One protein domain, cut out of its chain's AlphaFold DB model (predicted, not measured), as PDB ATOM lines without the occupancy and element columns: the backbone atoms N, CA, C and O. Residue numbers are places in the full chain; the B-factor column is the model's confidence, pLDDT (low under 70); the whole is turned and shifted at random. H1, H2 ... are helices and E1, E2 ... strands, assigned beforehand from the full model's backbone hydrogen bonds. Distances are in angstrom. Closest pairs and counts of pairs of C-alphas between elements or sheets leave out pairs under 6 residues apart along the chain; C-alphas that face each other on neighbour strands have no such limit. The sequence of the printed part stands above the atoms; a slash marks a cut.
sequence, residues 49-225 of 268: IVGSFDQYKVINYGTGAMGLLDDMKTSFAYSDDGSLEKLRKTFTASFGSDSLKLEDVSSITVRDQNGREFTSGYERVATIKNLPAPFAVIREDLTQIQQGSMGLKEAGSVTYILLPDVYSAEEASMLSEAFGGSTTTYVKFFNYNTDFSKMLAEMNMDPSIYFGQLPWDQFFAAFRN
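Overview. This is residues 49 to 225 of the 268 residues of an uncharacterized protein of Methanothrix sp (UniProt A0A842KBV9). Two twisted sheets of long strands lie face to face as an elongated sandwich, a sheet of five strands and a sheet of three, with their strands running nearly the same line. H1 sits between E5 of the smaller sheet and E7 and E8 of the larger one, while H4 covers part of the larger sheet's other face, with H2 and H3 only grazing that sheet. The printed part has 177 residues, with four named helices and eight named strands in the order E1 E2 E3 E4 E5 E6 E7 H1 E8 H2 H3 H4. The larger sheet runs E2 E3 E6 E7 E8 and is mixed, the smaller runs E1 E4 E5 and is antiparallel, and the class is mixed, helices and strands. The whole is compact, with a radius of gyration of the C-alphas of 17.7 A and spans of 58 by 32 by 27 A.

Arrangement. The larger sheet has E2, residues 68 to 78, and E8, residues 184 to 190, as edge strands, and E3, residues 84 to 94, E6, residues 135 to 145, and E7, residues 152 to 164, as inner strands. E2 and E3 form a hairpin, antiparallel at 171 degrees, with N 73 and O 89 2.9 A apart, within hydrogen-bond range. E3 and E6 are antiparallel, with N 88 and O 141 at 2.8 A. E6 and E7 are a hairpin, with N 140 and O 158 at 2.9 A. E7 and E8 are parallel at 16 degrees, with N 161 and O 186 at 2.8 A. The smaller sheet holds E1, residues 49 to 61, E4, residues 97 to 111, and E5, residues 117 to 131. E1 and E4 are antiparallel, with N 55 and O 105 at 2.8 A, and the hairpin E4 and E5 has N 104 and O 124 at 2.8 A. The two sheets make a sandwich, two sheets face to face, with the facing parts 10.2 A centre to centre and the strands at 12 degrees. The closest C-alphas of E1 and E2 are those of Asn 60 and Leu 68, 6.6 A apart. H1, residues 169 to 180, is on both sheets. Its height over the larger sheet is 9.1 A; it lies over E7 and E8, and only just not over E6, on which 2 of its 12 C-alphas fall. On the local plane it stands at 34 degrees to E7, slantwise to the strands. With the smaller sheet it makes two layers, a helix on one face of a sheet; it lies over E5 at a height of 9.3 A and runs along the strands, at 17 degrees to E5 on the local plane. The closest C-alphas of E5 and H1 are those of Ala 126 and Ala 178, 5.5 A. E7, H1 and E8 form a strand-helix-strand unit, two parallel neighbour strands with a helix between, and its crossover is right-handed. H4, residues 213 to 223, is on the opposite face of the larger sheet from H1, over E3 at a height of 9.6 A; the closest C-alphas of the two are those of Ala 93 and Phe 219, 6.7 A. H2, residues 196 to 202, and H3, residues 207 to 211, only graze the larger sheet. H3 and H4 are close but not clearly touching, with the C-alphas of Pro 207 and Gln 213 closest at 6.7 A. In H1, H2 and H4 every O i to N i+4 pair is within hydrogen-bond range; in H3 it is 0 of 1, beside 1 of 2 O i to N i+3 pairs.

Along the chain. E1 begins at C-alpha 49, (126.164, 180.254, 146.161), and is 37.1 A long. E4 and E5, 42.4 A and 41.9 A, have the most residues, 15 each. E7 is 36.7 A, E2 34.0 A, E3 33.4 A, E6 33.2 A and E8 19.8 A. H1 begins at C-alpha 169, (117.456, 189.243, 106.392), and is 15.1 A long. H4 is 15.2 A long and ends at C-alpha 223, (122.191, 169.302, 106.728).

Size, cuts and confidence. The two C-alphas farthest apart are those of Asn 114 and Asn 193, 58.7 A. The printed part has no cut and no long link. The mean pLDDT of the printed part is 82.3; residues 62 to 66, 148 to 151, 154 and 206 to 214 are under 70.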
ATOM      1  N   ILE A  49     127.355 180.413 147.007       86.62
ATOM      2  CA  ILE A  49     126.164 180.254 146.161       86.62
ATOM      3  C   ILE A  49     124.997 179.814 147.049       86.62
ATOM      4  O   ILE A  49     124.962 178.680 147.516       86.62
ATOM      5  N   VAL A  50     124.017 180.696 147.246       88.31
ATOM      6  CA  VAL A  50     122.796 180.400 148.019       88.31
ATOM      7  C   VAL A  50     121.751 179.708 147.153       88.31
ATOM      8  O   VAL A  50     120.981 178.875 147.627       88.31
ATOM      9  N   GLY A  51     121.710 180.058 145.870       86.38
ATOM     10  CA  GLY A  51     120.793 179.452 144.922       86.38
ATOM     11  C   GLY A  51     121.182 179.752 143.486       86.38
ATOM     12  O   GLY A  51     121.730 180.806 143.175       86.38
ATOM     13  N   SER A  52     120.863 178.826 142.595       91.00
ATOM     14  CA  SER A  52     120.921 179.047 141.155       91.00
ATOM     15  C   SER A  52     119.734 178.357 140.513       91.00
ATOM     16  O   SER A  52     119.356 177.257 140.916       91.00
ATOM     17  N   PHE A  53     119.159 179.004 139.510       91.75
ATOM     18  CA  PHE A  53     118.089 178.440 138.707       91.75
ATOM     19  C   PHE A  53     118.403 178.678 137.239       91.75
ATOM     20  O   PHE A  53     118.704 179.801 136.845       91.75
ATOM     21  N   ASP A  54     118.331 177.623 136.440       92.44
ATOM     22  CA  ASP A  54     118.468 177.700 134.995       92.44
ATOM     23  C   ASP A  54     117.368 176.866 134.353       92.44
ATOM     24  O   ASP A  54     117.141 175.716 134.732       92.44
ATOM     25  N   GLN A  55     116.704 177.446 133.364       92.25
ATOM     26  CA  GLN A  55     115.727 176.771 132.530       92.25
ATOM     27  C   GLN A  55     115.983 177.173 131.086       92.25
ATOM     28  O   GLN A  55     116.021 178.352 130.757       92.25
ATOM     29  N   TYR A  56     116.127 176.183 130.217       91.81
ATOM     30  CA  TYR A  56     116.136 176.382 128.778       91.81
ATOM     31  C   TYR A  56     115.109 175.446 128.178       91.81
ATOM     32  O   TYR A  56     115.104 174.255 128.486       91.81
ATOM     33  N   LYS A  57     114.201 175.991 127.380       89.94
ATOM     34  CA  LYS A  57     113.177 175.202 126.722       89.94
ATOM     35  C   LYS A  57     112.869 175.795 125.369       89.94
ATOM     36  O   LYS A  57     112.441 176.945 125.261       89.94
ATOM     37  N   VAL A  58     113.001 174.959 124.352       88.81
ATOM     38  CA  VAL A  58     112.522 175.265 123.014       88.81
ATOM     39  C   VAL A  58     111.402 174.299 122.662       88.81
ATOM     40  O   VAL A  58     111.453 173.112 122.958       88.81
ATOM     41  N   ILE A  59     110.327 174.822 122.083       87.31
ATOM     42  CA  ILE A  59     109.184 174.028 121.641       87.31
ATOM     43  C   ILE A  59     108.974 174.309 120.166       87.31
ATOM     44  O   ILE A  59     108.760 175.457 119.784       87.31
ATOM     45  N   ASN A  60     109.009 173.259 119.355       83.75
ATOM     46  CA  ASN A  60     108.734 173.314 117.927       83.75
ATOM     47  C   ASN A  60     107.296 172.835 117.658       83.75
ATOM     48  O   ASN A  60     106.895 171.767 118.120       83.75
ATOM     49  N   TYR A  61     106.525 173.628 116.918       80.75
ATOM     50  CA  TYR A  61     105.200 173.288 116.415       80.75
ATOM     51  C   TYR A  61     105.257 173.149 114.890       80.75
ATOM     52  O   TYR A  61     105.719 174.058 114.197       80.75
ATOM     53  N   GLY A  62     104.746 172.034 114.364       67.56
ATOM     54  CA  GLY A  62     104.633 171.833 112.924       67.56
ATOM     55  C   GLY A  62     103.850 170.592 112.510       67.56
ATOM     56  O   GLY A  62     103.677 169.666 113.301       67.56
ATOM     57  N   THR A  63     103.371 170.564 111.263       51.75
ATOM     58  CA  THR A  63     102.549 169.456 110.725       51.75
ATOM     59  C   THR A  63     103.347 168.268 110.162       51.75
ATOM     60  O   THR A  63     102.759 167.371 109.561       51.75
ATOM     61  N   GLY A  64     104.673 168.235 110.336       54.31
ATOM     62  CA  GLY A  64     105.559 167.156 109.873       54.31
ATOM     63  C   GLY A  64     106.568 166.725 110.940       54.31
ATOM     64  O   GLY A  64     106.651 167.343 111.998       54.31
ATOM     65  N   ALA A  65     107.346 165.670 110.665       49.59
ATOM     66  CA  ALA A  65     108.434 165.204 111.531       49.59
ATOM     67  C   ALA A  65     109.616 166.192 111.505       49.59
ATOM     68  O   ALA A  65     110.674 165.918 110.948       49.59
ATOM     69  N   MET A  66     109.407 167.384 112.056       63.59
ATOM     70  CA  MET A  66     110.436 168.397 112.218       63.59
ATOM     71  C   MET A  66     111.069 168.205 113.591       63.59
ATOM     72  O   MET A  66     110.435 168.426 114.620       63.59
ATOM     73  N   GLY A  67     112.302 167.707 113.599       71.81
ATOM     74  CA  GLY A  67     113.040 167.496 114.837       71.81
ATOM     75  C   GLY A  67     113.564 168.811 115.416       71.81
ATOM     76  O   GLY A  67     113.835 169.785 114.705       71.81
ATOM     77  N   LEU A  68     113.702 168.795 116.731       83.56
ATOM     78  CA  LEU A  68     114.322 169.826 117.537       83.56
ATOM     79  C   LEU A  68     115.351 169.125 118.420       83.56
ATOM     80  O   LEU A  68     115.059 168.073 118.986       83.56
ATOM     81  N   LEU A  69     116.536 169.706 118.507       83.44
ATOM     82  CA  LEU A  69     117.580 169.315 119.436       83.44
ATOM     83  C   LEU A  69     117.902 170.531 120.278       83.44
ATOM     84  O   LEU A  69     118.278 171.564 119.730       83.44
ATOM     85  N   ASP A  70     117.772 170.411 121.583       85.69
ATOM     86  CA  ASP A  70     118.154 171.449 122.518       85.69
ATOM     87  C   ASP A  70     118.955 170.855 123.671       85.69
ATOM     88  O   ASP A  70     118.709 169.734 124.112       85.69
ATOM     89  N   ASP A  71     119.964 171.597 124.116       85.81
ATOM     90  CA  ASP A  71     120.812 171.207 125.236       85.81
ATOM     91  C   ASP A  71     121.270 172.449 126.009       85.81
ATOM     92  O   ASP A  71     121.380 173.555 125.464       85.81
ATOM     93  N   MET A  72     121.522 172.274 127.302       89.12
ATOM     94  CA  MET A  72     121.961 173.320 128.210       89.12
ATOM     95  C   MET A  72     122.964 172.761 129.209       89.12
ATOM     96  O   MET A  72     122.721 171.767 129.888       89.12
ATOM     97  N   LYS A  73     124.061 173.495 129.387       87.94
ATOM     98  CA  LYS A  73     125.074 173.205 130.395       87.94
ATOM     99  C   LYS A  73     125.383 174.454 131.205       87.94
ATOM    100  O   LYS A  73     125.700 175.494 130.635       87.94
ATOM    101  N   THR A  74     125.359 174.327 132.526       89.31
ATOM    102  CA  THR A  74     125.808 175.369 133.459       89.31
ATOM    103  C   THR A  74     127.002 174.854 134.256       89.31
ATOM    104  O   THR A  74     127.022 173.697 134.671       89.31
ATOM    105  N   SER A  75     127.986 175.717 134.496       88.38
ATOM    106  CA  SER A  75     129.121 175.465 135.383       88.38
ATOM    107  C   SER A  75     129.441 176.686 136.238       88.38
ATOM    108  O   SER A  75     129.203 177.822 135.823       88.38
ATOM    109  N   PHE A  76     130.040 176.437 137.401       88.94
ATOM    110  CA  PHE A  76     130.517 177.462 138.324       88.94
ATOM    111  C   PHE A  76     132.013 177.299 138.552       88.94
ATOM    112  O   PHE A  76     132.501 176.174 138.649       88.94
ATOM    113  N   ALA A  77     132.723 178.415 138.652       87.12
ATOM    114  CA  ALA A  77     134.137 178.443 138.985       87.12
ATOM    115  C   ALA A  77     134.444 179.654 139.864       87.12
ATOM    116  O   ALA A  77     133.779 180.687 139.774       87.12
ATOM    117  N   TYR A  78     135.464 179.519 140.707       84.25
ATOM    118  CA  TYR A  78     136.064 180.649 141.401       84.25
ATOM    119  C   TYR A  78     137.325 181.060 140.655       84.25
ATOM    120  O   TYR A  78     138.167 180.212 140.356       84.25
ATOM    121  N   SER A  79     137.447 182.346 140.358       81.69
ATOM    122  CA  SER A  79     138.645 182.902 139.733       81.69
ATOM    123  C   SER A  79     139.713 183.172 140.797       81.69
ATOM    124  O   SER A  79     139.416 183.273 141.990       81.69
ATOM    125  N   ASP A  80     140.962 183.354 140.370       79.31
ATOM    126  CA  ASP A  80     142.097 183.614 141.271       79.31
ATOM    127  C   ASP A  80     141.920 184.881 142.133       79.31
ATOM    128  O   ASP A  80     142.521 185.004 143.200       79.31
ATOM    129  N   ASP A  81     141.089 185.828 141.683       77.94
ATOM    130  CA  ASP A  81     140.738 187.052 142.414       77.94
ATOM    131  C   ASP A  81     139.582 186.866 143.418       77.94
ATOM    132  O   ASP A  81     139.108 187.849 143.992       77.94
ATOM    133  N   GLY A  82     139.113 185.629 143.616       78.62
ATOM    134  CA  GLY A  82     138.008 185.281 144.508       78.62
ATOM    135  C   GLY A  82     136.617 185.619 143.961       78.62
ATOM    136  O   GLY A  82     135.626 185.451 144.677       78.62
ATOM    137  N   SER A  83     136.516 186.096 142.715       84.62
ATOM    138  CA  SER A  83     135.226 186.271 142.047       84.62
ATOM    139  C   SER A  83     134.572 184.929 141.724       84.62
ATOM    140  O   SER A  83     135.240 183.911 141.549       84.62
ATOM    141  N   LEU A  84     133.241 184.939 141.669       87.31
ATOM    142  CA  LEU A  84     132.462 183.795 141.222       87.31
ATOM    143  C   LEU A  84     132.067 183.989 139.762       87.31
ATOM    144  O   LEU A  84     131.454 184.999 139.411       87.31
ATOM    145  N   GLU A  85     132.345 182.984 138.945       90.06
ATOM    146  CA  GLU A  85     131.936 182.904 137.552       90.06
ATOM    147  C   GLU A  85     130.860 181.830 137.383       90.06
ATOM    148  O   GLU A  85     131.047 180.668 137.746       90.06
ATOM    149  N   LYS A  86     129.726 182.220 136.801       90.50
ATOM    150  CA  LYS A  86     128.713 181.309 136.269       90.50
ATOM    151  C   LYS A  86     128.799 181.348 134.751       90.50
ATOM    152  O   LYS A  86     128.507 182.381 134.148       90.50
ATOM    153  N   LEU A  87     129.164 180.221 134.153       90.19
ATOM    154  CA  LEU A  87     129.163 180.025 132.708       90.19
ATOM    155  C   LEU A  87     127.990 179.125 132.336       90.19
ATOM    156  O   LEU A  87     127.861 178.015 132.853       90.19
ATOM    157  N   ARG A  88     127.150 179.587 131.418       90.81
ATOM    158  CA  ARG A  88     126.017 178.835 130.887       90.81
ATOM    159  C   ARG A  88     126.103 178.782 129.373       90.81
ATOM    160  O   ARG A  88     126.287 179.805 128.724       90.81
ATOM    161  N   LYS A  89     125.966 177.589 128.811       89.81
ATOM    162  CA  LYS A  89     125.958 177.348 127.372       89.81
ATOM    163  C   LYS A  89     124.635 176.714 126.986       89.81
ATOM    164  O   LYS A  89     124.209 175.764 127.638       89.81
ATOM    165  N   THR A  90     124.016 177.195 125.915       90.25
ATOM    166  CA  THR A  90     122.826 176.568 125.322       90.25
ATOM    167  C   THR A  90     123.046 176.277 123.844       90.25
ATOM    168  O   THR A  90     123.675 177.078 123.147       90.25
ATOM    169  N   PHE A  91     122.474 175.181 123.360       88.38
ATOM    170  CA  PHE A  91     122.381 174.854 121.943       88.38
ATOM    171  C   PHE A  91     120.945 174.570 121.566       88.38
ATOM    172  O   PHE A  91     120.214 173.936 122.317       88.38
ATOM    173  N   THR A  92     120.567 175.039 120.384       89.50
ATOM    174  CA  THR A  92     119.324 174.671 119.719       89.50
ATOM    175  C   THR A  92     119.624 174.393 118.263       89.50
ATOM    176  O   THR A  92     120.184 175.245 117.588       89.50
ATOM    177  N   ALA A  93     119.190 173.251 117.750       86.56
ATOM    178  CA  ALA A  93     119.091 172.984 116.329       86.56
ATOM    179  C   ALA A  93     117.656 172.592 115.985       86.56
ATOM    180  O   ALA A  93     117.084 171.682 116.579       86.56
ATOM    181  N   SER A  94     117.074 173.270 115.003       85.56
ATOM    182  CA  SER A  94     115.757 172.939 114.465       85.56
ATOM    183  C   SER A  94     115.912 172.522 113.015       85.56
ATOM    184  O   SER A  94     116.677 173.139 112.279       85.56
ATOM    185  N   PHE A  95     115.134 171.537 112.569       80.06
ATOM    186  CA  PHE A  95     115.094 171.115 111.161       80.06
ATOM    187  C   PHE A  95     113.984 171.805 110.351       80.06
ATOM    188  O   PHE A  95     113.530 171.276 109.341       80.06
ATOM    189  N   GLY A  96     113.545 172.980 110.807       78.69
ATOM    190  CA  GLY A  96     112.339 173.670 110.348       78.69
ATOM    191  C   GLY A  96     111.229 173.668 111.407       78.69
ATOM    192  O   GLY A  96     111.239 172.844 112.319       78.69
ATOM    193  N   SER A  97     110.315 174.632 111.342       78.75
ATOM    194  CA  SER A  97     109.207 174.834 112.273       78.75
ATOM    195  C   SER A  97     108.156 175.789 111.699       78.75
ATOM    196  O   SER A  97     108.500 176.840 111.151       78.75
ATOM    197  N   ASP A  98     106.870 175.488 111.894       82.38
ATOM    198  CA  ASP A  98     105.799 176.455 111.613       82.38
ATOM    199  C   ASP A  98     105.753 177.525 112.711       82.38
ATOM    200  O   ASP A  98     105.519 178.709 112.454       82.38
ATOM    201  N   SER A  99     106.007 177.125 113.957       86.31
ATOM    202  CA  SER A  99     106.186 178.050 115.067       86.31
ATOM    203  C   SER A  99     107.108 177.477 116.127       86.31
ATOM    204  O   SER A  99     106.970 176.332 116.542       86.31
ATOM    205  N   LEU A 100     108.002 178.319 116.628       89.25
ATOM    206  CA  LEU A 100     108.936 177.981 117.682       89.25
ATOM    207  C   LEU A 100     108.700 178.870 118.897       89.25
ATOM    208  O   LEU A 100     108.615 180.090 118.772       89.25
ATOM    209  N   LYS A 101     108.612 178.268 120.081       91.06
ATOM    210  CA  LYS A 101     108.546 178.983 121.356       91.06
ATOM    211  C   LYS A 101     109.839 178.761 122.128       91.06
ATOM    212  O   LYS A 101     110.228 177.618 122.330       91.06
ATOM    213  N   LEU A 102     110.458 179.846 122.573       93.19
ATOM    214  CA  LEU A 102     111.629 179.851 123.443       93.19
ATOM    215  C   LEU A 102     111.211 180.345 124.829       93.19
ATOM    216  O   LEU A 102     110.566 181.387 124.940       93.19
ATOM    217  N   GLU A 103     111.605 179.610 125.860       94.31
ATOM    218  CA  GLU A 103     111.558 180.014 127.265       94.31
ATOM    219  C   GLU A 103     112.954 179.792 127.855       94.31
ATOM    220  O   GLU A 103     113.440 178.663 127.918       94.31
ATOM    221  N   ASP A 104     113.612 180.874 128.250       93.31
ATOM    222  CA  ASP A 104     115.000 180.875 128.692       93.31
ATOM    223  C   ASP A 104     115.157 181.739 129.948       93.31
ATOM    224  O   ASP A 104     114.918 182.945 129.926       93.31
ATOM    225  N   VAL A 105     115.525 181.111 131.059       92.38
ATOM    226  CA  VAL A 105     115.660 181.741 132.372       92.38
ATOM    227  C   VAL A 105     117.006 181.357 132.956       92.38
ATOM    228  O   VAL A 105     117.370 180.182 132.977       92.38
ATOM    229  N   SER A 106     117.722 182.338 133.490       92.06
ATOM    230  CA  SER A 106     118.916 182.094 134.292       92.06
ATOM    231  C   SER A 106     118.938 183.040 135.471       92.06
ATOM    232  O   SER A 106     118.742 184.239 135.308       92.06
ATOM    233  N   SER A 107     119.202 182.525 136.663       90.81
ATOM    234  CA  SER A 107     119.445 183.339 137.842       90.81
ATOM    235  C   SER A 107     120.473 182.703 138.764       90.81
ATOM    236  O   SER A 107     120.694 181.489 138.769       90.81
ATOM    237  N   ILE A 108     121.144 183.549 139.529       89.00
ATOM    238  CA  ILE A 108     122.078 183.172 140.577       89.00
ATOM    239  C   ILE A 108     121.885 184.115 141.754       89.00
ATOM    240  O   ILE A 108     121.750 185.322 141.573       89.00
ATOM    241  N   THR A 109     121.869 183.554 142.954       89.38
ATOM    242  CA  THR A 109     121.891 184.282 144.216       89.38
ATOM    243  C   THR A 109     123.136 183.876 144.979       89.38
ATOM    244  O   THR A 109     123.344 182.694 145.260       89.38
ATOM    245  N   VAL A 110     123.959 184.864 145.310       88.44
ATOM    246  CA  VAL A 110     125.185 184.687 146.084       88.44
ATOM    247  C   VAL A 110     125.110 185.458 147.387       88.44
ATOM    248  O   VAL A 110     124.411 186.468 147.474       88.44
ATOM    249  N   ARG A 111     125.858 185.004 148.386       86.38
ATOM    250  CA  ARG A 111     125.976 185.647 149.688       86.38
ATOM    251  C   ARG A 111     127.431 185.950 150.006       86.38
ATOM    252  O   ARG A 111     128.304 185.120 149.770       86.38
ATOM    253  N   ASP A 112     127.689 187.143 150.530       84.19
ATOM    254  CA  ASP A 112     129.009 187.505 151.042       84.19
ATOM    255  C   ASP A 112     129.218 187.040 152.491       84.19
ATOM    256  O   ASP A 112     128.314 186.579 153.187       84.19
ATOM    257  N   GLN A 113     130.432 187.242 152.991       80.06
ATOM    258  CA  GLN A 113     130.800 186.902 154.367       80.06
ATOM    259  C   GLN A 113     130.058 187.717 155.439       80.06
ATOM    260  O   GLN A 113     130.047 187.333 156.607       80.06
ATOM    261  N   ASN A 114     129.442 188.840 155.063       83.12
ATOM    262  CA  ASN A 114     128.634 189.672 155.954       83.12
ATOM    263  C   ASN A 114     127.154 189.256 155.941       83.12
ATOM    264  O   ASN A 114     126.328 189.924 156.568       83.12
ATOM    265  N   GLY A 115     126.805 188.189 155.213       81.88
ATOM    266  CA  GLY A 115     125.438 187.708 155.053       81.88
ATOM    267  C   GLY A 115     124.586 188.542 154.094       81.88
ATOM    268  O   GLY A 115     123.371 188.363 154.061       81.88
ATOM    269  N   ARG A 116     125.179 189.465 153.327       84.44
ATOM    270  CA  ARG A 116     124.463 190.216 152.290       84.44
ATOM    271  C   ARG A 116     124.258 189.317 151.087       84.44
ATOM    272  O   ARG A 116     125.177 188.605 150.702       84.44
ATOM    273  N   GLU A 117     123.084 189.396 150.475       87.81
ATOM    274  CA  GLU A 117     122.737 188.614 149.289       87.81
ATOM    275  C   GLU A 117     122.678 189.493 148.042       87.81
ATOM    276  O   GLU A 117     122.270 190.655 148.092       87.81
ATOM    277  N   PHE A 118     123.103 188.926 146.919       85.69
ATOM    278  CA  PHE A 118     123.039 189.535 145.603       85.69
ATOM    279  C   PHE A 118     122.447 188.526 144.626       85.69
ATOM    280  O   PHE A 118     122.949 187.408 144.509       85.69
ATOM    281  N   THR A 119     121.403 188.937 143.907       87.69
ATOM    282  CA  THR A 119     120.768 188.129 142.864       87.69
ATOM    283  C   THR A 119     120.983 188.788 141.510       87.69
ATOM    284  O   THR A 119     120.703 189.973 141.339       87.69
ATOM    285  N   SER A 120     121.432 188.004 140.536       87.19
ATOM    286  CA  SER A 120     121.515 188.394 139.129       87.19
ATOM    287  C   SER A 120     120.797 187.361 138.274       87.19
ATOM    288  O   SER A 120     120.794 186.175 138.606       87.19
ATOM    289  N   GLY A 121     120.186 187.790 137.176       87.81
ATOM    290  CA  GLY A 121     119.509 186.882 136.265       87.81
ATOM    291  C   GLY A 121     118.735 187.582 135.161       87.81
ATOM    292  O   GLY A 121     118.667 188.809 135.107       87.81
ATOM    293  N   TYR A 122     118.142 186.776 134.290       89.19
ATOM    294  CA  TYR A 122     117.258 187.210 133.224       89.19
ATOM    295  C   TYR A 122     116.160 186.177 132.962       89.19
ATOM    296  O   TYR A 122     116.297 184.992 133.271       89.19
ATOM    297  N   GLU A 123     115.089 186.649 132.333       91.31
ATOM    298  CA  GLU A 123     114.034 185.831 131.745       91.31
ATOM    299  C   GLU A 123     113.817 186.291 130.306       91.31
ATOM    300  O   GLU A 123     113.776 187.489 130.011       91.31
ATOM    301  N   ARG A 124     113.678 185.325 129.403       88.31
ATOM    302  CA  ARG A 124     113.356 185.551 128.008       88.31
ATOM    303  C   ARG A 124     112.290 184.583 127.549       88.31
ATOM    304  O   ARG A 124     112.428 183.369 127.657       88.31
ATOM    305  N   VAL A 125     111.261 185.151 126.937       93.56
ATOM    306  CA  VAL A 125     110.218 184.395 126.262       93.56
ATOM    307  C   VAL A 125     110.059 184.960 124.862       93.56
ATOM    308  O   VAL A 125     109.839 186.158 124.694       93.56
ATOM    309  N   ALA A 126     110.173 184.101 123.855       92.94
ATOM    310  CA  ALA A 126     109.996 184.489 122.463       92.94
ATOM    311  C   ALA A 126     109.112 183.481 121.728       92.94
ATOM    312  O   ALA A 126     109.061 182.296 122.055       92.94
ATOM    313  N   THR A 127     108.385 183.962 120.726       91.69
ATOM    314  CA  THR A 127     107.652 183.113 119.787       91.69
ATOM    315  C   THR A 127     107.996 183.553 118.382       91.69
ATOM    316  O   THR A 127     107.742 184.692 118.002       91.69
ATOM    317  N   ILE A 128     108.565 182.631 117.622       89.56
ATOM    318  CA  ILE A 128     108.970 182.817 116.239       89.56
ATOM    319  C   ILE A 128     108.000 182.012 115.381       89.56
ATOM    320  O   ILE A 128     107.523 180.948 115.783       89.56
ATOM    321  N   LYS A 129     107.644 182.540 114.218       86.81
ATOM    322  CA  LYS A 129     106.736 181.884 113.279       86.81
ATOM    323  C   LYS A 129     107.421 181.751 111.936       86.81
ATOM    324  O   LYS A 129     108.253 182.589 111.607       86.81
ATOM    325  N   ASN A 130     107.004 180.747 111.175       80.38
ATOM    326  CA  ASN A 130     107.434 180.505 109.807       80.38
ATOM    327  C   ASN A 130     108.963 180.397 109.703       80.38
ATOM    328  O   ASN A 130     109.601 181.215 109.052       80.38
ATOM    329  N   LEU A 131     109.544 179.381 110.344       81.75
ATOM    330  CA  LEU A 131     110.961 179.031 110.217       81.75
ATOM    331  C   LEU A 131     111.091 177.755 109.374       81.75
ATOM    332  O   LEU A 131     111.335 176.685 109.914       81.75
ATOM    333  N   PRO A 132     110.894 177.820 108.052       75.50
ATOM    334  CA  PRO A 132     110.730 176.638 107.203       75.50
ATOM    335  C   PRO A 132     112.013 175.819 107.022       75.50
ATOM    336  O   PRO A 132     111.937 174.653 106.647       75.50
ATOM    337  N   ALA A 133     113.181 176.421 107.250       79.19
ATOM    338  CA  ALA A 133     114.483 175.823 106.982       79.19
ATOM    339  C   ALA A 133     115.249 175.517 108.282       79.19
ATOM    340  O   ALA A 133     114.934 176.080 109.333       79.19
ATOM    341  N   PRO A 134     116.274 174.648 108.253       82.19
ATOM    342  CA  PRO A 134     117.011 174.280 109.439       82.19
ATOM    343  C   PRO A 134     117.832 175.461 109.920       82.19
ATOM    344  O   PRO A 134     118.296 176.268 109.119       82.19
ATOM    345  N   PHE A 135     118.063 175.525 111.216       87.06
ATOM    346  CA  PHE A 135     118.972 176.493 111.803       87.06
ATOM    347  C   PHE A 135     119.608 175.890 113.048       87.06
ATOM    348  O   PHE A 135     119.050 174.970 113.652       87.06
ATOM    349  N   ALA A 136     120.760 176.424 113.440       88.50
ATOM    350  CA  ALA A 136     121.347 176.143 114.739       88.50
ATOM    351  C   ALA A 136     121.717 177.442 115.459       88.50
ATOM    352  O   ALA A 136     122.084 178.437 114.838       88.50
ATOM    353  N   VAL A 137     121.605 177.429 116.777       90.69
ATOM    354  CA  VAL A 137     121.930 178.532 117.671       90.69
ATOM    355  C   VAL A 137     122.801 177.991 118.783       90.69
ATOM    356  O   VAL A 137     122.458 176.992 119.410       90.69
ATOM    357  N   ILE A 138     123.901 178.681 119.054       89.75
ATOM    358  CA  ILE A 138     124.728 178.471 120.240       89.75
ATOM    359  C   ILE A 138     124.777 179.774 120.992       89.75
ATOM    360  O   ILE A 138     124.954 180.833 120.398       89.75
ATOM    361  N   ARG A 139     124.649 179.702 122.303       90.44
ATOM    362  CA  ARG A 139     124.756 180.872 123.152       90.44
ATOM    363  C   ARG A 139     125.603 180.541 124.358       90.44
ATOM    364  O   ARG A 139     125.463 179.468 124.938       90.44
ATOM    365  N   GLU A 140     126.467 181.475 124.710       90.12
ATOM    366  CA  GLU A 140     127.269 181.443 125.921       90.12
ATOM    367  C   GLU A 140     126.946 182.683 126.746       90.12
ATOM    368  O   GLU A 140     126.970 183.799 126.230       90.12
ATOM    369  N   ASP A 141     126.640 182.475 128.018       90.56
ATOM    370  CA  ASP A 141     126.429 183.515 129.011       90.56
ATOM    371  C   ASP A 141     127.468 183.345 130.120       90.56
ATOM    372  O   ASP A 141     127.544 182.298 130.762       90.56
ATOM    373  N   LEU A 142     128.249 184.390 130.362       90.50
ATOM    374  CA  LEU A 142     129.184 184.509 131.466       90.50
ATOM    375  C   LEU A 142     128.667 185.578 132.421       90.50
ATOM    376  O   LEU A 142     128.487 186.733 132.043       90.50
ATOM    377  N   THR A 143     128.446 185.195 133.671       88.81
ATOM    378  CA  THR A 143     128.131 186.107 134.771       88.81
ATOM    379  C   THR A 143     129.271 186.055 135.775       88.81
ATOM    380  O   THR A 143     129.483 185.014 136.390       88.81
ATOM    381  N   GLN A 144     129.979 187.169 135.967       88.56
ATOM    382  CA  GLN A 144     131.048 187.290 136.957       88.56
ATOM    383  C   GLN A 144     130.642 188.236 138.090       88.56
ATOM    384  O   GLN A 144     130.283 189.396 137.859       88.56
ATOM    385  N   ILE A 145     130.731 187.756 139.330       86.88
ATOM    386  CA  ILE A 145     130.394 188.513 140.541       86.88
ATOM    387  C   ILE A 145     131.665 188.726 141.356       86.88
ATOM    388  O   ILE A 145     132.321 187.768 141.762       86.88
ATOM    389  N   GLN A 146     132.023 189.989 141.593       83.81
ATOM    390  CA  GLN A 146     133.274 190.329 142.267       83.81
ATOM    391  C   GLN A 146     133.156 190.255 143.788       83.81
ATOM    392  O   GLN A 146     132.218 190.778 144.402       83.81
ATOM    393  N   GLN A 147     134.191 189.695 144.404       70.94
ATOM    394  CA  GLN A 147     134.385 189.731 145.842       70.94
ATOM    395  C   GLN A 147     134.622 191.179 146.326       70.94
ATOM    396  O   GLN A 147     135.481 191.893 145.812       70.94
ATOM    397  N   GLY A 148     133.854 191.639 147.318       68.25
ATOM    398  CA  GLY A 148     134.052 192.936 147.988       68.25
ATOM    399  C   GLY A 148     133.179 194.097 147.498       68.25
ATOM    400  O   GLY A 148     132.907 195.005 148.283       68.25
ATOM    401  N   SER A 149     132.675 194.066 146.261       64.75
ATOM    402  CA  SER A 149     131.688 195.044 145.770       64.75
ATOM    403  C   SER A 149     130.265 194.485 145.696       64.75
ATOM    404  O   SER A 149     129.335 195.276 145.551       64.75
ATOM    405  N   MET A 150     130.081 193.156 145.830       65.88
ATOM    406  CA  MET A 150     128.778 192.477 145.666       65.88
ATOM    407  C   MET A 150     128.037 192.978 144.417       65.88
ATOM    408  O   MET A 150     126.823 193.169 144.405       65.88
ATOM    409  N   GLY A 151     128.822 193.261 143.379       66.25
ATOM    410  CA  GLY A 151     128.375 193.815 142.120       66.25
ATOM    411  C   GLY A 151     128.731 192.874 140.985       66.25
ATOM    412  O   GLY A 151     129.730 192.147 141.030       66.25
ATOM    413  N   LEU A 152     127.898 192.913 139.952       70.62
ATOM    414  CA  LEU A 152     128.203 192.304 138.671       70.62
ATOM    415  C   LEU A 152     129.433 193.010 138.079       70.62
ATOM    416  O   LEU A 152     129.380 194.208 137.800       70.62
ATOM    417  N   LYS A 153     130.537 192.277 137.933       71.44
ATOM    418  CA  LYS A 153     131.790 192.782 137.352       71.44
ATOM    419  C   LYS A 153     131.705 192.792 135.836       71.44
ATOM    420  O   LYS A 153     132.047 193.780 135.198       71.44
ATOM    421  N   GLU A 154     131.204 191.692 135.287       66.81
ATOM    422  CA  GLU A 154     131.035 191.499 133.858       66.81
ATOM    423  C   GLU A 154     129.879 190.521 133.626       66.81
ATOM    424  O   GLU A 154     129.820 189.449 134.231       66.81
ATOM    425  N   ALA A 155     128.933 190.918 132.775       75.06
ATOM    426  CA  ALA A 155     128.024 189.989 132.122       75.06
ATOM    427  C   ALA A 155     128.341 190.031 130.634       75.06
ATOM    428  O   ALA A 155     128.057 191.019 129.954       75.06
ATOM    429  N   GLY A 156     128.988 188.975 130.162       81.31
ATOM    430  CA  GLY A 156     129.307 188.785 128.762       81.31
ATOM    431  C   GLY A 156     128.384 187.725 128.206       81.31
ATOM    432  O   GLY A 156     128.305 186.632 128.754       81.31
ATOM    433  N   SER A 157     127.707 188.026 127.110       86.94
ATOM    434  CA  SER A 157     126.921 187.015 126.428       86.94
ATOM    435  C   SER A 157     127.139 187.105 124.933       86.94
ATOM    436  O   SER A 157     127.118 188.197 124.350       86.94
ATOM    437  N   VAL A 158     127.324 185.947 124.314       90.56
ATOM    438  CA  VAL A 158     127.555 185.813 122.881       90.56
ATOM    439  C   VAL A 158     126.594 184.781 122.322       90.56
ATOM    440  O   VAL A 158     126.461 183.690 122.867       90.56
ATOM    441  N   THR A 159     125.937 185.124 121.217       91.75
ATOM    442  CA  THR A 159     125.038 184.228 120.492       91.75
ATOM    443  C   THR A 159     125.557 184.035 119.071       91.75
ATOM    444  O   THR A 159     125.763 185.000 118.341       91.75
ATOM    445  N   TYR A 160     125.750 182.791 118.658       90.38
ATOM    446  CA  TYR A 160     126.080 182.396 117.296       90.38
ATOM    447  C   TYR A 160     124.853 181.765 116.651       90.38
ATOM    448  O   TYR A 160     124.262 180.844 117.208       90.38
ATOM    449  N   ILE A 161     124.485 182.246 115.468       90.88
ATOM    450  CA  ILE A 161     123.350 181.745 114.697       90.88
ATOM    451  C   ILE A 161     123.868 181.255 113.351       90.88
ATOM    452  O   ILE A 161     124.515 181.982 112.599       90.88
ATOM    453  N   LEU A 162     123.574 179.997 113.070       88.50
ATOM    454  CA  LEU A 162     123.990 179.246 111.903       88.50
ATOM    455  C   LEU A 162     122.765 179.064 111.000       88.50
ATOM    456  O   LEU A 162     121.852 178.309 111.343       88.50
ATOM    457  N   LEU A 163     122.760 179.752 109.854       87.69
ATOM    458  CA  LEU A 163     121.640 179.781 108.910       87.69
ATOM    459  C   LEU A 163     122.048 179.309 107.509       87.69
ATOM    460  O   LEU A 163     123.090 179.713 107.000       87.69
ATOM    461  N   PRO A 164     121.207 178.528 106.821       82.00
ATOM    462  CA  PRO A 164     121.307 178.380 105.383       82.00
ATOM    463  C   PRO A 164     121.053 179.719 104.665       82.00
ATOM    464  O   PRO A 164     120.280 180.555 105.132       82.00
ATOM    465  N   ASP A 165     121.651 179.906 103.494       81.62
ATOM    466  CA  ASP A 165     121.535 181.107 102.652       81.62
ATOM    467  C   ASP A 165     120.136 181.357 102.056       81.62
ATOM    468  O   ASP A 165     119.901 182.397 101.444       81.62
ATOM    469  N   VAL A 166     119.184 180.447 102.281       79.19
ATOM    470  CA  VAL A 166     117.765 180.630 101.930       79.19
ATOM    471  C   VAL A 166     117.017 181.558 102.891       79.19
ATOM    472  O   VAL A 166     115.911 181.989 102.569       79.19
ATOM    473  N   TYR A 167     117.589 181.839 104.066       82.38
ATOM    474  CA  TYR A 167     117.003 182.754 105.039       82.38
ATOM    475  C   TYR A 167     117.071 184.200 104.542       82.38
ATOM    476  O   TYR A 167     118.125 184.694 104.138       82.38
ATOM    477  N   SER A 168     115.947 184.907 104.630       83.25
ATOM    478  CA  SER A 168     115.904 186.353 104.422       83.25
ATOM    479  C   SER A 168     116.558 187.108 105.586       83.25
ATOM    480  O   SER A 168     116.704 186.595 106.699       83.25
ATOM    481  N   ALA A 169     116.919 188.372 105.346       84.56
ATOM    482  CA  ALA A 169     117.456 189.243 106.392       84.56
ATOM    483  C   ALA A 169     116.459 189.456 107.548       84.56
ATOM    484  O   ALA A 169     116.872 189.566 108.699       84.56
ATOM    485  N   GLU A 170     115.157 189.481 107.250       85.44
ATOM    486  CA  GLU A 170     114.098 189.626 108.252       85.44
ATOM    487  C   GLU A 170     114.025 188.398 109.164       85.44
ATOM    488  O   GLU A 170     114.064 188.535 110.384       85.44
ATOM    489  N   GLU A 171     114.026 187.190 108.597       86.00
ATOM    490  CA  GLU A 171     114.007 185.947 109.379       86.00
ATOM    491  C   GLU A 171     115.278 185.782 110.223       86.00
ATOM    492  O   GLU A 171     115.214 185.366 111.382       86.00
ATOM    493  N   ALA A 172     116.433 186.165 109.673       88.00
ATOM    494  CA  ALA A 172     117.682 186.200 110.423       88.00
ATOM    495  C   ALA A 172     117.627 187.208 111.587       88.00
ATOM    496  O   ALA A 172     118.135 186.913 112.673       88.00
ATOM    497  N   SER A 173     116.984 188.368 111.397       90.00
ATOM    498  CA  SER A 173     116.760 189.350 112.468       90.00
ATOM    499  C   SER A 173     115.831 188.798 113.544       90.00
ATOM    500  O   SER A 173     116.151 188.891 114.721       90.00
ATOM    501  N   MET A 174     114.733 188.136 113.162       90.12
ATOM    502  CA  MET A 174     113.800 187.517 114.112       90.12
ATOM    503  C   MET A 174     114.486 186.466 114.993       90.12
ATOM    504  O   MET A 174     114.271 186.432 116.204       90.12
ATOM    505  N   LEU A 175     115.340 185.623 114.402       91.44
ATOM    506  CA  LEU A 175     116.145 184.658 115.155       91.44
ATOM    507  C   LEU A 175     117.167 185.357 116.060       91.44
ATOM    508  O   LEU A 175     117.336 184.957 117.212       91.44
ATOM    509  N   SER A 176     117.806 186.419 115.571       91.38
ATOM    510  CA  SER A 176     118.760 187.221 116.348       91.38
ATOM    511  C   SER A 176     118.104 187.908 117.539       91.38
ATOM    512  O   SER A 176     118.653 187.901 118.633       91.38
ATOM    513  N   GLU A 177     116.904 188.447 117.376       90.81
ATOM    514  CA  GLU A 177     116.156 189.075 118.462       90.81
ATOM    515  C   GLU A 177     115.692 188.037 119.488       90.81
ATOM    516  O   GLU A 177     115.885 188.224 120.691       90.81
ATOM    517  N   ALA A 178     115.145 186.909 119.026       91.44
ATOM    518  CA  ALA A 178     114.636 185.863 119.905       91.44
ATOM    519  C   ALA A 178     115.747 185.158 120.700       91.44
ATOM    520  O   ALA A 178     115.625 184.977 121.911       91.44
ATOM    521  N   PHE A 179     116.844 184.765 120.052       90.75
ATOM    522  CA  PHE A 179     117.927 184.011 120.695       90.75
ATOM    523  C   PHE A 179     119.091 184.879 121.178       90.75
ATOM    524  O   PHE A 179     119.800 184.490 122.110       90.75
ATOM    525  N   GLY A 180     119.284 186.057 120.591       84.12
ATOM    526  CA  GLY A 180     120.287 187.025 121.017       84.12
ATOM    527  C   GLY A 180     119.794 187.886 122.173       84.12
ATOM    528  O   GLY A 180     120.473 187.988 123.189       84.12
ATOM    529  N   GLY A 181     118.597 188.468 122.104       81.12
ATOM    530  CA  GLY A 181     118.174 189.457 123.101       81.12
ATOM    531  C   GLY A 181     119.162 190.635 123.158       81.12
ATOM    532  O   GLY A 181     119.420 191.273 122.145       81.12
ATOM    533  N   SER A 182     119.751 190.916 124.325       71.00
ATOM    534  CA  SER A 182     120.719 192.015 124.519       71.00
ATOM    535  C   SER A 182     122.182 191.647 124.230       71.00
ATOM    536  O   SER A 182     123.089 192.362 124.653       71.00
ATOM    537  N   THR A 183     122.443 190.510 123.584       79.56
ATOM    538  CA  THR A 183     123.798 189.950 123.463       79.56
ATOM    539  C   THR A 183     124.466 190.257 122.138       79.56
ATOM    540  O   THR A 183     123.791 190.445 121.125       79.56
ATOM    541  N   THR A 184     125.795 190.172 122.111       87.81
ATOM    542  CA  THR A 184     126.547 190.193 120.856       87.81
ATOM    543  C   THR A 184     126.149 188.987 120.012       87.81
ATOM    544  O   THR A 184     126.355 187.846 120.424       87.81
ATOM    545  N   THR A 185     125.554 189.237 118.845       90.00
ATOM    546  CA  THR A 185     125.017 188.184 117.978       90.00
ATOM    547  C   THR A 185     125.813 188.099 116.682       90.00
ATOM    548  O   THR A 185     125.990 189.098 115.988       90.00
ATOM    549  N   TYR A 186     126.275 186.897 116.351       89.56
ATOM    550  CA  TYR A 186     127.005 186.583 115.130       89.56
ATOM    551  C   TYR A 186     126.164 185.658 114.262       89.56
ATOM    552  O   TYR A 186     125.940 184.502 114.614       89.56
ATOM    553  N   VAL A 187     125.722 186.154 113.110       89.31
ATOM    554  CA  VAL A 187     124.966 185.359 112.138       89.31
ATOM    555  C   VAL A 187     125.906 184.905 111.029       89.31
ATOM    556  O   VAL A 187     126.550 185.728 110.374       89.31
ATOM    557  N   LYS A 188     125.984 183.594 110.799       88.69
ATOM    558  CA  LYS A 188     126.760 182.994 109.715       88.69
ATOM    559  C   LYS A 188     125.821 182.272 108.759       88.69
ATOM    560  O   LYS A 188     125.162 181.306 109.136       88.69
ATOM    561  N   PHE A 189     125.819 182.740 107.514       86.50
ATOM    562  CA  PHE A 189     125.127 182.083 106.414       86.50
ATOM    563  C   PHE A 189     126.027 181.031 105.756       86.50
ATOM    564  O   PHE A 189     127.230 181.261 105.585       86.50
ATOM    565  N   PHE A 190     125.450 179.900 105.363       80.31
ATOM    566  CA  PHE A 190     126.128 178.822 104.640       80.31
ATOM    567  C   PHE A 190     125.218 178.182 103.589       80.31
ATOM    568  O   PHE A 190     124.006 178.357 103.592       80.31
ATOM    569  N   ASN A 191     125.806 177.379 102.708       77.50
ATOM    570  CA  ASN A 191     125.087 176.587 101.710       77.50
ATOM    571  C   ASN A 191     125.404 175.092 101.853       77.50
ATOM    572  O   ASN A 191     126.278 174.701 102.628       77.50
ATOM    573  N   TYR A 192     124.721 174.247 101.075       70.56
ATOM    574  CA  TYR A 192     124.928 172.792 101.078       70.56
ATOM    575  C   TYR A 192     126.397 172.365 100.914       70.56
ATOM    576  O   TYR A 192     126.863 171.456 101.596       70.56
ATOM    577  N   ASN A 193     127.142 173.040 100.033       72.69
ATOM    578  CA  ASN A 193     128.530 172.694  99.714       72.69
ATOM    579  C   ASN A 193     129.546 173.257 100.721       72.69
ATOM    580  O   ASN A 193     130.754 173.133 100.509       72.69
ATOM    581  N   THR A 194     129.088 173.912 101.788       76.00
ATOM    582  CA  THR A 194     129.979 174.512 102.779       76.00
ATOM    583  C   THR A 194     130.678 173.420 103.584       76.00
ATOM    584  O   THR A 194     130.046 172.519 104.136       76.00
ATOM    585  N   ASP A 195     132.002 173.517 103.692       77.31
ATOM    586  CA  ASP A 195     132.765 172.707 104.637       77.31
ATOM    587  C   ASP A 195     132.515 173.230 106.059       77.31
ATOM    588  O   ASP A 195     133.150 174.186 106.514       77.31
ATOM    589  N   PHE A 196     131.550 172.621 106.752       73.19
ATOM    590  CA  PHE A 196     131.164 173.008 108.113       73.19
ATOM    591  C   PHE A 196     132.323 172.962 109.096       73.19
ATOM    592  O   PHE A 196     132.413 173.841 109.944       73.19
ATOM    593  N   SER A 197     133.222 171.985 108.983       72.06
ATOM    594  CA  SER A 197     134.357 171.875 109.898       72.06
ATOM    595  C   SER A 197     135.272 173.087 109.757       72.06
ATOM    596  O   SER A 197     135.715 173.657 110.753       72.06
ATOM    597  N   LYS A 198     135.493 173.541 108.519       79.12
ATOM    598  CA  LYS A 198     136.242 174.767 108.245       79.12
ATOM    599  C   LYS A 198     135.496 176.017 108.718       79.12
ATOM    600  O   LYS A 198     136.104 176.877 109.344       79.12
ATOM    601  N   MET A 199     134.192 176.107 108.457       82.44
ATOM    602  CA  MET A 199     133.362 177.234 108.899       82.44
ATOM    603  C   MET A 199     133.375 177.390 110.426       82.44
ATOM    604  O   MET A 199     133.523 178.498 110.930       82.44
ATOM    605  N   LEU A 200     133.245 176.285 111.159       77.19
ATOM    606  CA  LEU A 200     133.266 176.283 112.620       77.19
ATOM    607  C   LEU A 200     134.650 176.655 113.156       77.19
ATOM    608  O   LEU A 200     134.742 177.462 114.077       77.19
ATOM    609  N   ALA A 201     135.720 176.166 112.522       77.69
ATOM    610  CA  ALA A 201     137.082 176.574 112.851       77.69
ATOM    611  C   ALA A 201     137.314 178.081 112.629       77.69
ATOM    612  O   ALA A 201     137.922 178.730 113.473       77.69
ATOM    613  N   GLU A 202     136.787 178.668 111.546       82.06
ATOM    614  CA  GLU A 202     136.837 180.124 111.303       82.06
ATOM    615  C   GLU A 202     136.083 180.929 112.374       82.06
ATOM    616  O   GLU A 202     136.426 182.080 112.639       82.06
ATOM    617  N   MET A 203     135.069 180.329 112.998       74.56
ATOM    618  CA  MET A 203     134.314 180.917 114.107       74.56
ATOM    619  C   MET A 203     134.935 180.610 115.480       74.56
ATOM    620  O   MET A 203     134.349 180.973 116.496       74.56
ATOM    621  N   ASN A 204     136.099 179.944 115.530       76.69
ATOM    622  CA  ASN A 204     136.711 179.410 116.753       76.69
ATOM    623  C   ASN A 204     135.735 178.560 117.591       76.69
ATOM    624  O   ASN A 204     135.796 178.540 118.821       76.69
ATOM    625  N   MET A 205     134.820 177.854 116.926       72.88
ATOM    626  CA  MET A 205     133.871 176.956 117.571       72.88
ATOM    627  C   MET A 205     134.394 175.527 117.491       72.88
ATOM    628  O   MET A 205     134.508 174.964 116.405       72.88
ATOM    629  N   ASP A 206     134.675 174.930 118.646       69.38
ATOM    630  CA  ASP A 206     134.917 173.493 118.769       69.38
ATOM    631  C   ASP A 206     133.635 172.793 119.253       69.38
ATOM    632  O   ASP A 206     133.310 172.892 120.439       69.38
ATOM    633  N   PRO A 207     132.916 172.061 118.377       63.06
ATOM    634  CA  PRO A 207     131.670 171.357 118.694       63.06
ATOM    635  C   PRO A 207     131.720 170.503 119.965       63.06
ATOM    636  O   PRO A 207     130.722 170.402 120.681       63.06
ATOM    637  N   SER A 208     132.884 169.918 120.268       67.44
ATOM    638  CA  SER A 208     133.064 169.023 121.412       67.44
ATOM    639  C   SER A 208     132.972 169.739 122.763       67.44
ATOM    640  O   SER A 208     132.561 169.131 123.751       67.44
ATOM    641  N   ILE A 209     133.283 171.038 122.801       68.56
ATOM    642  CA  ILE A 209     133.279 171.866 124.017       68.56
ATOM    643  C   ILE A 209     131.855 172.260 124.428       68.56
ATOM    644  O   ILE A 209     131.604 172.586 125.592       68.56
ATOM    645  N   TYR A 210     130.923 172.243 123.480       65.50
ATOM    646  CA  TYR A 210     129.590 172.786 123.676       65.50
ATOM    647  C   TYR A 210     128.630 171.731 124.242       65.50
ATOM    648  O   TYR A 210     128.150 171.924 125.354       65.50
ATOM    649  N   PHE A 211     128.401 170.608 123.544       67.25
ATOM    650  CA  PHE A 211     127.326 169.652 123.903       67.25
ATOM    651  C   PHE A 211     127.644 168.188 123.520       67.25
ATOM    652  O   PHE A 211     126.758 167.364 123.311       67.25
ATOM    653  N   GLY A 212     128.934 167.844 123.393       65.69
ATOM    654  CA  GLY A 212     129.371 166.542 122.872       65.69
ATOM    655  C   GLY A 212     129.143 166.388 121.357       65.69
ATOM    656  O   GLY A 212     128.670 167.300 120.685       65.69
ATOM    657  N   GLN A 213     129.520 165.237 120.790       66.62
ATOM    658  CA  GLN A 213     129.465 165.016 119.331       66.62
ATOM    659  C   GLN A 213     128.039 164.767 118.806       66.62
ATOM    660  O   GLN A 213     127.713 165.177 117.696       66.62
ATOM    661  N   LEU A 214     127.161 164.166 119.615       66.50
ATOM    662  CA  LEU A 214     125.850 163.675 119.167       66.50
ATOM    663  C   LEU A 214     124.903 164.760 118.607       66.50
ATOM    664  O   LEU A 214     124.369 164.537 117.518       66.50
ATOM    665  N   PRO A 215     124.673 165.919 119.266       71.19
ATOM    666  CA  PRO A 215     123.756 166.938 118.735       71.19
ATOM    667  C   PRO A 215     124.248 167.531 117.410       71.19
ATOM    668  O   PRO A 215     123.468 167.795 116.492       71.19
ATOM    669  N   TRP A 216     125.566 167.679 117.289       72.94
ATOM    670  CA  TRP A 216     126.222 168.181 116.090       72.94
ATOM    671  C   TRP A 216     126.182 167.187 114.941       72.94
ATOM    672  O   TRP A 216     125.827 167.569 113.830       72.94
ATOM    673  N   ASP A 217     126.466 165.913 115.202       76.06
ATOM    674  CA  ASP A 217     126.402 164.858 114.192       76.06
ATOM    675  C   ASP A 217     124.995 164.727 113.607       76.06
ATOM    676  O   ASP A 217     124.842 164.587 112.394       76.06
ATOM    677  N   GLN A 218     123.957 164.842 114.441       72.62
ATOM    678  CA  GLN A 218     122.569 164.832 113.979       72.62
ATOM    679  C   GLN A 218     122.233 166.068 113.138       72.62
ATOM    680  O   GLN A 218     121.637 165.934 112.065       72.62
ATOM    681  N   PHE A 219     122.661 167.259 113.572       74.38
ATOM    682  CA  PHE A 219     122.512 168.474 112.775       74.38
ATOM    683  C   PHE A 219     123.220 168.353 111.418       74.38
ATOM    684  O   PHE A 219     122.622 168.620 110.373       74.38
ATOM    685  N   PHE A 220     124.465 167.868 111.403       75.12
ATOM    686  CA  PHE A 220     125.236 167.671 110.179       75.12
ATOM    687  C   PHE A 220     124.641 166.599 109.274       75.12
ATOM    688  O   PHE A 220     124.649 166.776 108.059       75.12
ATOM    689  N   ALA A 221     124.124 165.504 109.831       74.00
ATOM    690  CA  ALA A 221     123.491 164.443 109.059       74.00
ATOM    691  C   ALA A 221     122.249 164.955 108.324       74.00
ATOM    692  O   ALA A 221     122.074 164.664 107.139       74.00
ATOM    693  N   ALA A 222     121.418 165.762 108.989       70.00
ATOM    694  CA  ALA A 222     120.276 166.400 108.346       70.00
ATOM    695  C   ALA A 222     120.718 167.437 107.305       70.00
ATOM    696  O   ALA A 222     120.170 167.485 106.205       70.00
ATOM    697  N   PHE A 223     121.741 168.236 107.615       71.00
ATOM    698  CA  PHE A 223     122.191 169.302 106.728       71.00
ATOM    699  C   PHE A 223     122.914 168.795 105.469       71.00
ATOM    700  O   PHE A 223     122.760 169.350 104.384       71.00
ATOM    701  N   ARG A 224     123.690 167.714 105.584       72.25
ATOM    702  CA  ARG A 224     124.379 167.070 104.453       72.25
ATOM    703  C   ARG A 224     123.469 166.138 103.654       72.25
ATOM    704  O   ARG A 224     123.942 165.480 102.730       72.25
ATOM    705  N   ASN A 225     122.181 166.061 103.984       73.88
ATOM    706  CA  ASN A 225     121.237 165.243 103.242       73.88
ATOM    707  C   ASN A 225     120.737 166.003 101.991       73.88
ATOM    708  O   ASN A 225     120.034 167.009 102.124       73.88
TER     709      ASN A 225